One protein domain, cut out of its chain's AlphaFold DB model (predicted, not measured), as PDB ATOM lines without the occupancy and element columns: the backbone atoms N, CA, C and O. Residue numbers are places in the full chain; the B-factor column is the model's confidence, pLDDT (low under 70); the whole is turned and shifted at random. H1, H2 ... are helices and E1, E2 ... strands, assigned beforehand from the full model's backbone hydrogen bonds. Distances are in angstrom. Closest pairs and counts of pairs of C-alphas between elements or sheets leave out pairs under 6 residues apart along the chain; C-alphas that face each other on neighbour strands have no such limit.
ATOM      1  N   PHE A 374     -12.029 147.827 -23.558       72.88
ATOM      2  CA  PHE A 374     -11.524 147.219 -22.327       72.88
ATOM      3  C   PHE A 374     -11.606 145.693 -22.384       72.88
ATOM      4  O   PHE A 374     -12.611 145.129 -22.812       72.88
ATOM      5  N   ILE A 375     -10.555 145.032 -21.915       76.25
ATOM      6  CA  ILE A 375     -10.467 143.576 -21.815       76.25
ATOM      7  C   ILE A 375     -10.005 143.192 -20.412       76.25
ATOM      8  O   ILE A 375      -9.120 143.835 -19.846       76.25
ATOM      9  N   SER A 376     -10.579 142.126 -19.863       78.81
ATOM     10  CA  SER A 376     -10.155 141.577 -18.575       78.81
ATOM     11  C   SER A 376      -9.931 140.079 -18.689       78.81
ATOM     12  O   SER A 376     -10.702 139.376 -19.340       78.81
ATOM     13  N   GLY A 377      -8.868 139.580 -18.065       78.75
ATOM     14  CA  GLY A 377      -8.591 138.152 -18.010       78.75
ATOM     15  C   GLY A 377      -7.915 137.735 -16.713       78.75
ATOM     16  O   GLY A 377      -7.296 138.535 -16.012       78.75
ATOM     17  N   LYS A 378      -8.049 136.452 -16.383       85.81
ATOM     18  CA  LYS A 378      -7.583 135.882 -15.117       85.81
ATOM     19  C   LYS A 378      -6.109 135.469 -15.176       85.81
ATOM     20  O   LYS A 378      -5.600 135.032 -16.214       85.81
ATOM     21  N   ILE A 379      -5.436 135.587 -14.036       88.06
ATOM     22  CA  ILE A 379      -4.102 135.068 -13.753       88.06
ATOM     23  C   ILE A 379      -4.189 134.184 -12.509       88.06
ATOM     24  O   ILE A 379      -4.436 134.675 -11.411       88.06
ATOM     25  N   GLU A 380      -3.920 132.893 -12.665       91.25
ATOM     26  CA  GLU A 380      -3.720 131.974 -11.539       91.25
ATOM     27  C   GLU A 380      -2.226 131.795 -11.269       91.25
ATOM     28  O   GLU A 380      -1.399 131.861 -12.183       91.25
ATOM     29  N   CYS A 381      -1.853 131.563 -10.010       92.25
ATOM     30  CA  CYS A 381      -0.448 131.525  -9.623       92.25
ATOM     31  C   CYS A 381      -0.065 130.303  -8.786       92.25
ATOM     32  O   CYS A 381      -0.676 129.979  -7.764       92.25
ATOM     33  N   LEU A 382       1.037 129.667  -9.201       92.38
ATOM     34  CA  LEU A 382       1.699 128.581  -8.485       92.38
ATOM     35  C   LEU A 382       3.146 128.941  -8.149       92.38
ATOM     36  O   LEU A 382       3.944 129.327  -9.004       92.38
ATOM     37  N   THR A 383       3.511 128.724  -6.894       91.06
ATOM     38  CA  THR A 383       4.872 128.872  -6.381       91.06
ATOM     39  C   THR A 383       5.367 127.567  -5.761       91.06
ATOM     40  O   THR A 383       4.702 126.535  -5.834       91.06
ATOM     41  N   VAL A 384       6.561 127.582  -5.172       87.19
ATOM     42  CA  VAL A 384       7.130 126.455  -4.424       87.19
ATOM     43  C   VAL A 384       7.295 126.822  -2.956       87.19
ATOM     44  O   VAL A 384       7.559 127.970  -2.600       87.19
ATOM     45  N   GLN A 385       7.166 125.835  -2.072       81.62
ATOM     46  CA  GLN A 385       7.482 126.027  -0.661       81.62
ATOM     47  C   GLN A 385       8.985 125.792  -0.425       81.62
ATOM     48  O   GLN A 385       9.480 124.671  -0.551       81.62
ATOM     49  N   GLY A 386       9.722 126.846  -0.062       72.69
ATOM     50  CA  GLY A 386      11.176 126.770   0.148       72.69
ATOM     51  C   GLY A 386      11.939 126.479  -1.151       72.69
ATOM     52  O   GLY A 386      11.560 126.960  -2.207       72.69
ATOM     53  N   ASN A 387      12.994 125.659  -1.088       69.50
ATOM     54  CA  ASN A 387      13.790 125.266  -2.267       69.50
ATOM     55  C   ASN A 387      13.240 124.002  -2.965       69.50
ATOM     56  O   ASN A 387      14.004 123.225  -3.539       69.50
ATOM     57  N   GLY A 388      11.942 123.723  -2.813       76.38
ATOM     58  CA  GLY A 388      11.289 122.549  -3.393       76.38
ATOM     59  C   GLY A 388      10.888 122.739  -4.858       76.38
ATOM     60  O   GLY A 388      11.042 123.812  -5.428       76.38
ATOM     61  N   THR A 389      10.328 121.686  -5.454       79.62
ATOM     62  CA  THR A 389       9.747 121.702  -6.814       79.62
ATOM     63  C   THR A 389       8.240 121.421  -6.810       79.62
ATOM     64  O   THR A 389       7.621 121.324  -7.866       79.62
ATOM     65  N   THR A 390       7.647 121.217  -5.627       84.88
ATOM     66  CA  THR A 390       6.222 120.908  -5.465       84.88
ATOM     67  C   THR A 390       5.398 122.194  -5.569       84.88
ATOM     68  O   THR A 390       5.653 123.107  -4.778       84.88
ATOM     69  N   PRO A 391       4.417 122.268  -6.486       87.81
ATOM     70  CA  PRO A 391       3.566 123.441  -6.620       87.81
ATOM     71  C   PRO A 391       2.688 123.654  -5.388       87.81
ATOM     72  O   PRO A 391       2.086 122.713  -4.868       87.81
ATOM     73  N   VAL A 392       2.584 124.907  -4.966       90.25
ATOM     74  CA  VAL A 392       1.637 125.409  -3.969       90.25
ATOM     75  C   VAL A 392       1.037 126.721  -4.470       90.25
ATOM     76  O   VAL A 392       1.633 127.396  -5.306       90.25
ATOM     77  N   ALA A 393      -0.133 127.086  -3.958       89.94
ATOM     78  CA  ALA A 393      -0.795 128.345  -4.282       89.94
ATOM     79  C   ALA A 393       0.082 129.559  -3.902       89.94
ATOM     80  O   ALA A 393       0.767 129.537  -2.872       89.94
ATOM     81  N   CYS A 394       0.083 130.597  -4.741       89.56
ATOM     82  CA  CYS A 394       0.800 131.841  -4.456       89.56
ATOM     83  C   CYS A 394       0.167 132.651  -3.318       89.56
ATOM     84  O   CYS A 394      -0.925 132.366  -2.827       89.56
ATOM     85  N   LYS A 395       0.895 133.681  -2.887       89.75
ATOM     86  CA  LYS A 395       0.394 134.756  -2.032       89.75
ATOM     87  C   LYS A 395       0.175 136.011  -2.868       89.75
ATOM     88  O   LYS A 395       0.913 136.245  -3.818       89.75
ATOM     89  N   SER A 396      -0.696 136.916  -2.419       82.81
ATOM     90  CA  SER A 396      -1.024 138.148  -3.161       82.81
ATOM     91  C   SER A 396       0.199 139.022  -3.493       82.81
ATOM     92  O   SER A 396       0.199 139.779  -4.461       82.81
ATOM     93  N   GLN A 397       1.260 138.934  -2.686       87.31
ATOM     94  CA  GLN A 397       2.531 139.638  -2.898       87.31
ATOM     95  C   GLN A 397       3.357 139.098  -4.077       87.31
ATOM     96  O   GLN A 397       4.201 139.823  -4.603       87.31
ATOM     97  N   ASP A 398       3.114 137.861  -4.514       89.50
ATOM     98  CA  ASP A 398       3.814 137.247  -5.647       89.50
ATOM     99  C   ASP A 398       3.421 137.914  -6.982       89.50
ATOM    100  O   ASP A 398       4.176 137.854  -7.951       89.50
ATOM    101  N   PHE A 399       2.301 138.648  -7.007       88.94
ATOM    102  CA  PHE A 399       1.866 139.463  -8.145       88.94
ATOM    103  C   PHE A 399       2.454 140.882  -8.176       88.94
ATOM    104  O   PHE A 399       2.234 141.615  -9.135       88.94
ATOM    105  N   ASN A 400       3.202 141.314  -7.148       89.62
ATOM    106  CA  ASN A 400       3.662 142.711  -7.020       89.62
ATOM    107  C   ASN A 400       4.491 143.216  -8.207       89.62
ATOM    108  O   ASN A 400       4.594 144.422  -8.410       89.62
ATOM    109  N   ASN A 401       5.120 142.303  -8.939       90.50
ATOM    110  CA  ASN A 401       5.970 142.629 -10.077       90.50
ATOM    111  C   ASN A 401       5.420 142.061 -11.388       90.50
ATOM    112  O   ASN A 401       6.126 142.084 -12.392       90.50
ATOM    113  N   THR A 402       4.200 141.528 -11.383       92.88
ATOM    114  CA  THR A 402       3.527 141.024 -12.579       92.88
ATOM    115  C   THR A 402       3.122 142.197 -13.449       92.88
ATOM    116  O   THR A 402       2.558 143.175 -12.965       92.88
ATOM    117  N   VAL A 403       3.438 142.110 -14.737       92.81
ATOM    118  CA  VAL A 403       3.138 143.149 -15.718       92.81
ATOM    119  C   VAL A 403       2.511 142.494 -16.935       92.81
ATOM    120  O   VAL A 403       3.088 141.571 -17.510       92.81
ATOM    121  N   ALA A 404       1.348 143.000 -17.332       92.50
ATOM    122  CA  ALA A 404       0.740 142.738 -18.628       92.50
ATOM    123  C   ALA A 404       1.007 143.938 -19.549       92.50
ATOM    124  O   ALA A 404       0.987 145.087 -19.108       92.50
ATOM    125  N   THR A 405       1.311 143.693 -20.821       93.75
ATOM    126  CA  THR A 405       1.594 144.757 -21.795       93.75
ATOM    127  C   THR A 405       0.974 144.412 -23.146       93.75
ATOM    128  O   THR A 405       1.336 143.375 -23.707       93.75
ATOM    129  N   PRO A 406       0.066 145.244 -23.686       91.75
ATOM    130  CA  PRO A 406      -0.486 145.043 -25.019       91.75
ATOM    131  C   PRO A 406       0.513 145.513 -26.093       91.75
ATOM    132  O   PRO A 406       1.285 146.443 -25.869       91.75
ATOM    133  N   ASP A 407       0.505 144.890 -27.271       84.19
ATOM    134  CA  ASP A 407       1.413 145.172 -28.396       84.19
ATOM    135  C   ASP A 407       1.043 146.414 -29.243       84.19
ATOM    136  O   ASP A 407       1.618 146.633 -30.313       84.19
ATOM    137  N   GLY A 408       0.136 147.267 -28.750       73.62
ATOM    138  CA  GLY A 408      -0.358 148.473 -29.427       73.62
ATOM    139  C   GLY A 408      -0.545 149.681 -28.500       73.62
ATOM    140  O   GLY A 408       0.039 149.752 -27.421       73.62
ATOM    141  N   ASN A 409      -1.369 150.649 -28.925       65.12
ATOM    142  CA  ASN A 409      -1.776 151.777 -28.081       65.12
ATOM    143  C   ASN A 409      -2.743 151.262 -27.012       65.12
ATOM    144  O   ASN A 409      -3.924 151.037 -27.276       65.12
ATOM    145  N   GLY A 410      -2.213 151.027 -25.820       72.88
ATOM    146  CA  GLY A 410      -2.967 150.472 -24.716       72.88
ATOM    147  C   GLY A 410      -2.153 150.431 -23.435       72.88
ATOM    148  O   GLY A 410      -0.939 150.641 -23.437       72.88
ATOM    149  N   SER A 411      -2.824 150.147 -22.332       81.94
ATOM    150  CA  SER A 411      -2.184 149.949 -21.034       81.94
ATOM    151  C   SER A 411      -2.900 148.834 -20.291       81.94
ATOM    152  O   SER A 411      -4.068 148.583 -20.573       81.94
ATOM    153  N   CYS A 412      -2.202 148.153 -19.384       82.75
ATOM    154  CA  CYS A 412      -2.811 147.161 -18.512       82.75
ATOM    155  C   CYS A 412      -2.474 147.444 -17.052       82.75
ATOM    156  O   CYS A 412      -1.364 147.878 -16.731       82.75
ATOM    157  N   THR A 413      -3.397 147.097 -16.172       83.62
ATOM    158  CA  THR A 413      -3.207 147.031 -14.726       83.62
ATOM    159  C   THR A 413      -3.358 145.586 -14.254       83.62
ATOM    160  O   THR A 413      -3.994 144.762 -14.910       83.62
ATOM    161  N   ILE A 414      -2.725 145.258 -13.123       86.31
ATOM    162  CA  ILE A 414      -2.912 143.973 -12.441       86.31
ATOM    163  C   ILE A 414      -3.706 144.221 -11.162       86.31
ATOM    164  O   ILE A 414      -3.214 144.879 -10.240       86.31
ATOM    165  N   ARG A 415      -4.917 143.669 -11.095       83.88
ATOM    166  CA  ARG A 415      -5.790 143.706  -9.920       83.88
ATOM    167  C   ARG A 415      -5.687 142.376  -9.179       83.88
ATOM    168  O   ARG A 415      -5.901 141.324  -9.760       83.88
ATOM    169  N   LYS A 416      -5.336 142.397  -7.896       80.06
ATOM    170  CA  LYS A 416      -5.272 141.176  -7.069       80.06
ATOM    171  C   LYS A 416      -6.674 140.801  -6.608       80.06
ATOM    172  O   LYS A 416      -7.442 141.698  -6.263       80.06
ATOM    173  N   ASP A 417      -6.966 139.509  -6.567       71.56
ATOM    174  CA  ASP A 417      -8.226 139.004  -6.035       71.56
ATOM    175  C   ASP A 417      -8.146 138.765  -4.513       71.56
ATOM    176  O   ASP A 417      -7.076 138.829  -3.890       71.56
ATOM    177  N   SER A 418      -9.305 138.514  -3.908       65.12
ATOM    178  CA  SER A 418      -9.462 138.029  -2.541       65.12
ATOM    179  C   SER A 418      -8.811 136.657  -2.334       65.12
ATOM    180  O   SER A 418      -8.231 136.418  -1.268       65.12
ATOM    181  N   ASP A 419      -8.831 135.786  -3.353       70.44
ATOM    182  CA  ASP A 419      -7.992 134.593  -3.379       70.44
ATOM    183  C   ASP A 419      -6.520 135.015  -3.556       70.44
ATOM    184  O   ASP A 419      -6.145 135.583  -4.587       70.44
ATOM    185  N   PRO A 420      -5.638 134.729  -2.580       76.94
ATOM    186  CA  PRO A 420      -4.236 135.124  -2.648       76.94
ATOM    187  C   PRO A 420      -3.459 134.518  -3.826       76.94
ATOM    188  O   PRO A 420      -2.353 134.993  -4.108       76.94
ATOM    189  N   ALA A 421      -3.995 133.498  -4.499       86.19
ATOM    190  CA  ALA A 421      -3.391 132.866  -5.665       86.19
ATOM    191  C   ALA A 421      -3.975 133.327  -7.009       86.19
ATOM    192  O   ALA A 421      -3.529 132.827  -8.046       86.19
ATOM    193  N   THR A 422      -4.889 134.299  -6.994       85.06
ATOM    194  CA  THR A 422      -5.581 134.798  -8.185       85.06
ATOM    195  C   THR A 422      -5.390 136.309  -8.344       85.06
ATOM    196  O   THR A 422      -5.358 137.085  -7.386       85.06
ATOM    197  N   ALA A 423      -5.223 136.740  -9.589       81.25
ATOM    198  CA  ALA A 423      -5.228 138.136  -9.999       81.25
ATOM    199  C   ALA A 423      -5.916 138.266 -11.364       81.25
ATOM    200  O   ALA A 423      -6.147 137.277 -12.051       81.25
ATOM    201  N   PHE A 424      -6.202 139.490 -11.778       82.75
ATOM    202  CA  PHE A 424      -6.755 139.829 -13.080       82.75
ATOM    203  C   PHE A 424      -5.838 140.829 -13.771       82.75
ATOM    204  O   PHE A 424      -5.297 141.729 -13.124       82.75
ATOM    205  N   TYR A 425      -5.642 140.661 -15.075       83.06
ATOM    206  CA  TYR A 425      -5.107 141.717 -15.923       83.06
ATOM    207  C   TYR A 425      -6.266 142.442 -16.587       83.06
ATOM    208  O   TYR A 425      -7.159 141.821 -17.152       83.06
ATOM    209  N   GLU A 426      -6.223 143.759 -16.524       80.25
ATOM    210  CA  GLU A 426      -7.266 144.648 -17.010       80.25
ATOM    211  C   GLU A 426      -6.604 145.607 -17.987       80.25
ATOM    212  O   GLU A 426      -5.731 146.373 -17.587       80.25
ATOM    213  N   CYS A 427      -6.934 145.520 -19.276       79.19
ATOM    214  CA  CYS A 427      -6.265 146.299 -20.310       79.19
ATOM    215  C   CYS A 427      -7.231 147.180 -21.092       79.19
ATOM    216  O   CYS A 427      -8.303 146.748 -21.502       79.19
ATOM    217  N   THR A 428      -6.775 148.385 -21.410       79.88
ATOM    218  CA  THR A 428      -7.341 149.229 -22.461       79.88
ATOM    219  C   THR A 428      -6.542 148.991 -23.738       79.88
ATOM    220  O   THR A 428      -5.318 149.115 -23.720       79.88
ATOM    221  N   VAL A 429      -7.203 148.635 -24.838       80.81
ATOM    222  CA  VAL A 429      -6.577 148.277 -26.128       80.81
ATOM    223  C   VAL A 429      -7.354 148.886 -27.286       80.81
ATOM    224  O   VAL A 429      -8.524 149.180 -27.121       80.81
ATOM    225  N   THR A 430      -6.771 149.058 -28.471       72.88
ATOM    226  CA  THR A 430      -7.519 149.563 -29.639       72.88
ATOM    227  C   THR A 430      -8.620 148.596 -30.081       72.88
ATOM    228  O   THR A 430      -8.350 147.424 -30.340       72.88
ATOM    229  N   ALA A 431      -9.859 149.080 -30.198       67.81
ATOM    230  CA  ALA A 431     -10.983 148.242 -30.603       67.81
ATOM    231  C   ALA A 431     -10.916 147.888 -32.096       67.81
ATOM    232  O   ALA A 431     -10.325 148.601 -32.911       67.81
ATOM    233  N   GLY A 432     -11.517 146.759 -32.474       67.31
ATOM    234  CA  GLY A 432     -11.493 146.275 -33.857       67.31
ATOM    235  C   GLY A 432     -10.110 145.838 -34.356       67.31
ATOM    236  O   GLY A 432      -9.970 145.497 -35.532       67.31
ATOM    237  N   GLN A 433      -9.099 145.805 -33.485       74.75
ATOM    238  CA  GLN A 433      -7.777 145.254 -33.757       74.75
ATOM    239  C   GLN A 433      -7.578 143.975 -32.945       74.75
ATOM    240  O   GLN A 433      -8.059 143.848 -31.822       74.75
ATOM    241  N   ALA A 434      -6.880 143.005 -33.531       84.00
ATOM    242  CA  ALA A 434      -6.342 141.908 -32.743       84.00
ATOM    243  C   ALA A 434      -5.238 142.471 -31.839       84.00
ATOM    244  O   ALA A 434      -4.475 143.332 -32.279       84.00
ATOM    245  N   VAL A 435      -5.152 141.981 -30.605       89.06
ATOM    246  CA  VAL A 435      -4.134 142.425 -29.646       89.06
ATOM    247  C   VAL A 435      -3.397 141.229 -29.069       89.06
ATOM    248  O   VAL A 435      -3.990 140.185 -28.787       89.06
ATOM    249  N   THR A 436      -2.096 141.398 -28.871       93.81
ATOM    250  CA  THR A 436      -1.265 140.469 -28.115       93.81
ATOM    251  C   THR A 436      -0.940 141.079 -26.765       93.81
ATOM    252  O   THR A 436      -0.261 142.102 -26.685       93.81
ATOM    253  N   ILE A 437      -1.368 140.431 -25.688       93.81
ATOM    254  CA  ILE A 437      -0.998 140.816 -24.325       93.81
ATOM    255  C   ILE A 437       0.173 139.948 -23.903       93.81
ATOM    256  O   ILE A 437       0.062 138.725 -23.863       93.81
ATOM    257  N   THR A 438       1.301 140.572 -23.592       95.81
ATOM    258  CA  THR A 438       2.510 139.888 -23.133       95.81
ATOM    259  C   THR A 438       2.630 139.998 -21.622       95.81
ATOM    260  O   THR A 438       2.475 141.084 -21.067       95.81
ATOM    261  N   PHE A 439       2.948 138.884 -20.967       94.50
ATOM    262  CA  PHE A 439       3.095 138.813 -19.518       94.50
ATOM    263  C   PHE A 439       4.563 138.698 -19.139       94.50
ATOM    264  O   PHE A 439       5.302 137.853 -19.649       94.50
ATOM    265  N   THR A 440       4.995 139.565 -18.232       92.81
ATOM    266  CA  THR A 440       6.370 139.609 -17.739       92.81
ATOM    267  C   THR A 440       6.399 139.840 -16.235       92.81
ATOM    268  O   THR A 440       5.397 140.192 -15.612       92.81
ATOM    269  N   ASN A 441       7.567 139.612 -15.638       90.62
ATOM    270  CA  ASN A 441       7.833 140.003 -14.266       90.62
ATOM    271  C   ASN A 441       8.917 141.086 -14.270       90.62
ATOM    272  O   ASN A 441      10.001 140.872 -14.811       90.62
ATOM    273  N   ASN A 442       8.626 142.242 -13.677       84.94
ATOM    274  CA  ASN A 442       9.494 143.419 -13.719       84.94
ATOM    275  C   ASN A 442      10.677 143.348 -12.729       84.94
ATOM    276  O   ASN A 442      11.393 144.329 -12.533       84.94
ATOM    277  N   GLN A 443      10.896 142.194 -12.084       83.12
ATOM    278  CA  GLN A 443      12.106 141.922 -11.310       83.12
ATOM    279  C   GLN A 443      13.161 141.223 -12.181       83.12
ATOM    280  O   GLN A 443      12.912 140.116 -12.665       83.12
ATOM    281  N   PRO A 444      14.380 141.786 -12.314       63.53
ATOM    282  CA  PRO A 444      15.460 141.221 -13.133       63.53
ATOM    283  C   PRO A 444      15.888 139.789 -12.766       63.53
ATOM    284  O   PRO A 444      16.529 139.116 -13.569       63.53
ATOM    285  N   SER A 445      15.567 139.332 -11.554       67.69
ATOM    286  CA  SER A 445      15.864 137.994 -11.031       67.69
ATOM    287  C   SER A 445      14.599 137.245 -10.604       67.69
ATOM    288  O   SER A 445      14.625 136.496  -9.631       67.69
ATOM    289  N   SER A 446      13.471 137.519 -11.262       71.75
ATOM    290  CA  SER A 446      12.215 136.823 -10.998       71.75
ATOM    291  C   SER A 446      12.350 135.324 -11.256       71.75
ATOM    292  O   SER A 446      12.726 134.903 -12.351       71.75
ATOM    293  N   ASP A 447      11.942 134.528 -10.273       83.25
ATOM    294  CA  ASP A 447      11.780 133.088 -10.423       83.25
ATOM    295  C   ASP A 447      10.444 132.723 -11.085       83.25
ATOM    296  O   ASP A 447      10.104 131.558 -11.080       83.25
ATOM    297  N   PHE A 448       9.655 133.653 -11.628       90.81
ATOM    298  CA  PHE A 448       8.366 133.351 -12.271       90.81
ATOM    299  C   PHE A 448       8.419 133.414 -13.804       90.81
ATOM    300  O   PHE A 448       8.994 134.345 -14.373       90.81
ATOM    301  N   VAL A 449       7.746 132.460 -14.453       90.81
ATOM    302  CA  VAL A 449       7.386 132.443 -15.883       90.81
ATOM    303  C   VAL A 449       5.874 132.421 -16.065       90.81
ATOM    304  O   VAL A 449       5.131 132.105 -15.139       90.81
ATOM    305  N   PHE A 450       5.430 132.724 -17.283       92.00
ATOM    306  CA  PHE A 450       4.021 132.737 -17.656       92.00
ATOM    307  C   PHE A 450       3.718 131.648 -18.686       92.00
ATOM    308  O   PHE A 450       4.488 131.449 -19.631       92.00
ATOM    309  N   ASN A 451       2.602 130.942 -18.498       89.12
ATOM    310  CA  ASN A 451       2.093 129.939 -19.428       89.12
ATOM    311  C   ASN A 451       0.585 130.157 -19.696       89.12
ATOM    312  O   ASN A 451      -0.221 129.895 -18.802       89.12
ATOM    313  N   PRO A 452       0.191 130.608 -20.902       90.38
ATOM    314  CA  PRO A 452       1.073 131.068 -21.975       90.38
ATOM    315  C   PRO A 452       1.803 132.372 -21.593       90.38
ATOM    316  O   PRO A 452       1.346 133.120 -20.735       90.38
ATOM    317  N   SER A 453       2.943 132.668 -22.228       90.69
ATOM    318  CA  SER A 453       3.676 133.930 -21.994       90.69
ATOM    319  C   SER A 453       3.020 135.147 -22.647       90.69
ATOM    320  O   SER A 453       3.372 136.290 -22.355       90.69
ATOM    321  N   SER A 454       2.088 134.899 -23.561       93.31
ATOM    322  CA  SER A 454       1.269 135.918 -24.191       93.31
ATOM    323  C   SER A 454      -0.101 135.356 -24.546       93.31
ATOM    324  O   SER A 454      -0.241 134.171 -24.856       93.31
ATOM    325  N   VAL A 455      -1.101 136.225 -24.540       91.31
ATOM    326  CA  VAL A 455      -2.464 135.929 -24.971       91.31
ATOM    327  C   VAL A 455      -2.717 136.691 -26.263       91.31
ATOM    328  O   VAL A 455      -2.579 137.909 -26.298       91.31
ATOM    329  N   ASN A 456      -3.060 135.966 -27.328       91.94
ATOM    330  CA  ASN A 456      -3.442 136.558 -28.607       91.94
ATOM    331  C   ASN A 456      -4.964 136.597 -28.676       91.94
ATOM    332  O   ASN A 456      -5.598 135.540 -28.697       91.94
ATOM    333  N   LEU A 457      -5.536 137.793 -28.726       85.31
ATOM    334  CA  LEU A 457      -6.973 137.989 -28.845       85.31
ATOM    335  C   LEU A 457      -7.323 138.383 -30.274       85.31
ATOM    336  O   LEU A 457      -6.714 139.273 -30.871       85.31
ATOM    337  N   THR A 458      -8.323 137.708 -30.828       84.69
ATOM    338  CA  THR A 458      -8.919 138.090 -32.110       84.69
ATOM    339  C   THR A 458      -9.720 139.381 -31.969       84.69
ATOM    340  O   THR A 458     -10.150 139.744 -30.878       84.69
ATOM    341  N   THR A 459      -9.993 140.045 -33.092       72.44
ATOM    342  CA  THR A 459     -10.871 141.225 -33.132       72.44
ATOM    343  C   THR A 459     -12.234 140.962 -32.483       72.44
ATOM    344  O   THR A 459     -12.751 141.818 -31.777       72.44
ATOM    345  N   THR A 460     -12.798 139.765 -32.667       68.94
ATOM    346  CA  THR A 460     -14.069 139.362 -32.047       68.94
ATOM    347  C   THR A 460     -13.960 139.247 -30.526       68.94
ATOM    348  O   THR A 460     -14.827 139.756 -29.825       68.94
ATOM    349  N   GLN A 461     -12.891 138.636 -30.007       69.56
ATOM    350  CA  GLN A 461     -12.669 138.519 -28.558       69.56
ATOM    351  C   GLN A 461     -12.421 139.885 -27.908       69.56
ATOM    352  O   GLN A 461     -12.940 140.153 -26.833       69.56
ATOM    353  N   VAL A 462     -11.677 140.765 -28.583       68.06
ATOM    354  CA  VAL A 462     -11.410 142.139 -28.129       68.06
ATOM    355  C   VAL A 462     -12.689 142.977 -28.063       68.06
ATOM    356  O   VAL A 462     -12.873 143.742 -27.123       68.06
ATOM    357  N   ASN A 463     -13.586 142.825 -29.037       60.22
ATOM    358  CA  ASN A 463     -14.816 143.617 -29.095       60.22
ATOM    359  C   ASN A 463     -15.904 143.122 -28.134       60.22
ATOM    360  O   ASN A 463     -16.679 143.933 -27.647       60.22
ATOM    361  N   ASN A 464     -15.970 141.814 -27.877       56.56
ATOM    362  CA  ASN A 464     -17.040 141.225 -27.072       56.56
ATOM    363  C   ASN A 464     -16.607 140.912 -25.633       56.56
ATOM    364  O   ASN A 464     -17.445 140.545 -24.818       56.56
ATOM    365  N   ASN A 465     -15.307 141.006 -25.327       59.69
ATOM    366  CA  ASN A 465     -14.712 140.578 -24.057       59.69
ATOM    367  C   ASN A 465     -15.132 139.151 -23.638       59.69
ATOM    368  O   ASN A 465     -15.305 138.846 -22.461       59.69
ATOM    369  N   THR A 466     -15.317 138.263 -24.616       60.41
ATOM    370  CA  THR A 466     -15.695 136.863 -24.405       60.41
ATOM    371  C   THR A 466     -14.519 135.940 -24.689       60.41
ATOM    372  O   THR A 466     -13.684 136.226 -25.550       60.41
ATOM    373  N   ASP A 467     -14.482 134.793 -24.007       68.75
ATOM    374  CA  ASP A 467     -13.485 133.736 -24.220       68.75
ATOM    375  C   ASP A 467     -12.030 134.225 -24.089       68.75
ATOM    376  O   ASP A 467     -11.153 133.833 -24.869       68.75
ATOM    377  N   ILE A 468     -11.769 135.110 -23.118       75.38
ATOM    378  CA  ILE A 468     -10.425 135.613 -22.820       75.38
ATOM    379  C   ILE A 468      -9.613 134.507 -22.122       75.38
ATOM    380  O   ILE A 468      -9.990 134.057 -21.038       75.38
ATOM    381  N   PRO A 469      -8.493 134.042 -22.706       75.56
ATOM    382  CA  PRO A 469      -7.694 132.983 -22.105       75.56
ATOM    383  C   PRO A 469      -7.097 133.396 -20.756       75.56
ATOM    384  O   PRO A 469      -6.476 134.458 -20.628       75.56
ATOM    385  N   CYS A 470      -7.218 132.510 -19.770       80.06
ATOM    386  CA  CYS A 470      -6.504 132.654 -18.508       80.06
ATOM    387  C   CYS A 470      -5.003 132.340 -18.664       80.06
ATOM    388  O   CYS A 470      -4.593 131.541 -19.514       80.06
ATOM    389  N   VAL A 471      -4.181 132.948 -17.806       90.69
ATOM    390  CA  VAL A 471      -2.722 132.798 -17.775       90.69
ATOM    391  C   VAL A 471      -2.261 132.208 -16.446       90.69
ATOM    392  O   VAL A 471      -2.705 132.621 -15.383       90.69
ATOM    393  N   MET A 472      -1.315 131.268 -16.486       91.12
ATOM    394  CA  MET A 472      -0.635 130.783 -15.283       91.12
ATOM    395  C   MET A 472       0.665 131.549 -15.046       91.12
ATOM    396  O   MET A 472       1.551 131.516 -15.899       91.12
ATOM    397  N   GLN A 473       0.836 132.144 -13.867       93.50
ATOM    398  CA  GLN A 473       2.130 132.582 -13.343       93.50
ATOM    399  C   GLN A 473       2.749 131.456 -12.505       93.50
ATOM    400  O   GLN A 473       2.184 131.031 -11.500       93.50
ATOM    401  N   ILE A 474       3.911 130.942 -12.900       91.88
ATOM    402  CA  ILE A 474       4.482 129.718 -12.321       91.88
ATOM    403  C   ILE A 474       5.934 129.947 -11.921       91.88
ATOM    404  O   ILE A 474       6.722 130.472 -12.700       91.88
ATOM    405  N   ASN A 475       6.311 129.526 -10.714       90.19
ATOM    406  CA  ASN A 475       7.709 129.547 -10.297       90.19
ATOM    407  C   ASN A 475       8.552 128.553 -11.133       90.19
ATOM    408  O   ASN A 475       8.226 127.374 -11.230       90.19
ATOM    409  N   ASN A 476       9.668 129.013 -11.691       85.81
ATOM    410  CA  ASN A 476      10.625 128.322 -12.558       85.81
ATOM    411  C   ASN A 476      11.243 127.072 -11.940       85.81
ATOM    412  O   ASN A 476      11.726 126.206 -12.669       85.81
ATOM    413  N   ASN A 477      11.218 126.946 -10.611       84.62
ATOM    414  CA  ASN A 477      11.634 125.720  -9.934       84.62
ATOM    415  C   ASN A 477      10.646 124.556 -10.165       84.62
ATOM    416  O   ASN A 477      10.983 123.398  -9.914       84.62
ATOM    417  N   ILE A 478       9.442 124.829 -10.676       85.19
ATOM    418  CA  ILE A 478       8.461 123.819 -11.088       85.19
ATOM    419  C   ILE A 478       8.829 123.333 -12.495       85.19
ATOM    420  O   ILE A 478       8.472 123.919 -13.515       85.19
ATOM    421  N   THR A 479       9.550 122.217 -12.569       77.12
ATOM    422  CA  THR A 479      10.169 121.715 -13.811       77.12
ATOM    423  C   THR A 479       9.187 121.206 -14.876       77.12
ATOM    424  O   THR A 479       9.590 120.966 -16.011       77.12
ATOM    425  N   ASN A 480       7.909 121.024 -14.536       76.12
ATOM    426  CA  ASN A 480       6.831 120.617 -15.446       76.12
ATOM    427  C   ASN A 480       5.792 121.730 -15.666       76.12
ATOM    428  O   ASN A 480       4.641 121.431 -15.959       76.12
ATOM    429  N   PHE A 481       6.169 123.006 -15.530       69.69
ATOM    430  CA  PHE A 481       5.240 124.143 -15.604       69.69
ATOM    431  C   PHE A 481       4.322 124.145 -16.851       69.69
ATOM    432  O   PHE A 481       3.166 124.545 -16.762       69.69
ATOM    433  N   VAL A 482       4.788 123.614 -17.989       69.88
ATOM    434  CA  VAL A 482       4.003 123.492 -19.236       69.88
ATOM    435  C   VAL A 482       2.764 122.592 -19.126       69.88
ATOM    436  O   VAL A 482       1.894 122.658 -19.987       69.88
ATOM    437  N   THR A 483       2.676 121.735 -18.101       74.19
ATOM    438  CA  THR A 483       1.520 120.848 -17.882       74.19
ATOM    439  C   THR A 483       0.410 121.493 -17.057       74.19
ATOM    440  O   THR A 483      -0.636 120.875 -16.887       74.19
ATOM    441  N   TYR A 484       0.641 122.686 -16.504       71.94
ATOM    442  CA  TYR A 484      -0.367 123.418 -15.746       71.94
ATOM    443  C   TYR A 484      -1.077 124.399 -16.669       71.94
ATOM    444  O   TYR A 484      -0.439 125.192 -17.364       71.94
TER     445      TYR A 484
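Overview. This is residues 374 to 484 of the 488 residues of an uncharacterized protein of Zobellella endophytica (UniProt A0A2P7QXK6). This is a small, elongated sandwich of two sheets that are only partly face to face: a strongly twisted sheet built round the long strand E1, and a smaller sheet of E3, E6 and E8. The sheets come close where E3 passes E4, and E7 of the large sheet runs on into E8 of the small one; H2 is a short helix at one end. The 111 printed residues, mostly strand by class, hold two named helices and nine named strands, in the order E1 E2 H1 E3 E4 E5 E6 E7 E8 H2 E9. The large sheet is branched and mixed; the small one, E3 E6 E8, is antiparallel. The whole is compact, with a radius of gyration of the C-alphas of 14.1 A and spans of 45 by 26 by 24 A.

Along the chain. Find C-alpha 374 at (-11.524, 147.219, -22.327); from there E1 runs 33.2 A to residue 384. In the same sheet look for E2, residues 391 to 393; E4, 411 to 416, 16.8 A; E5, 422 to 429, 22.5 A; E7, 448 to 451; and E9, 471 to 475, which ends with C-alpha 475 at (7.709, 129.547, -10.297). The small sheet has E3, residues 402 to 406; E6, 435 to 441, 19.6 A; and E8, 454 to 457. H1 is residues 396 to 399, and H2 is 459 to 464.

Arrangement. Start at E1, whose pairing is staggered: E5 and E2 lie on one side of it, E9 on the other. E5 is antiparallel, with N 379 and O 423 2.7 A apart; E2 forms a hairpin with E1, with N 383 and O 392 at 2.8 A; E9 is parallel, with N 473 and O 380 at 2.8 A. E4 lies on the other side of E5 from E1 and forms a hairpin with E5, with N 424 and O 415 at 2.7 A; E7 lies on the other side of E9 from E1 and is antiparallel to E9, with N 449 and O 474 at 2.8 A. In the small sheet E6 is the inner strand: look at N 438 and O 405 toward E3, 2.8 A, and N 455 and O 437 toward E8, 2.8 A. Between the sheets, the closest C-alphas of E3 and E4 are those of Ala 404 and Cys 412, 5.7 A, and of E6 and E7 those of Phe 439 and Phe 450, 6.4 A. E7 runs on into E8 at 32 degrees. H1 is on the large sheet at a height of 6.7 A, over none of its strands; H2 only grazes both sheets. Every O i to N i+4 pair in H2 is within hydrogen-bond range; H1 is too short for one.

Size, cuts and confidence. The two C-alphas farthest apart are those of Asn 387 and Gly 432, 45.6 A. The printed part has no cut, and no link is long. Mean pLDDT of the printed part is 81.8; 17 residues are under 70, among them 460 to 467.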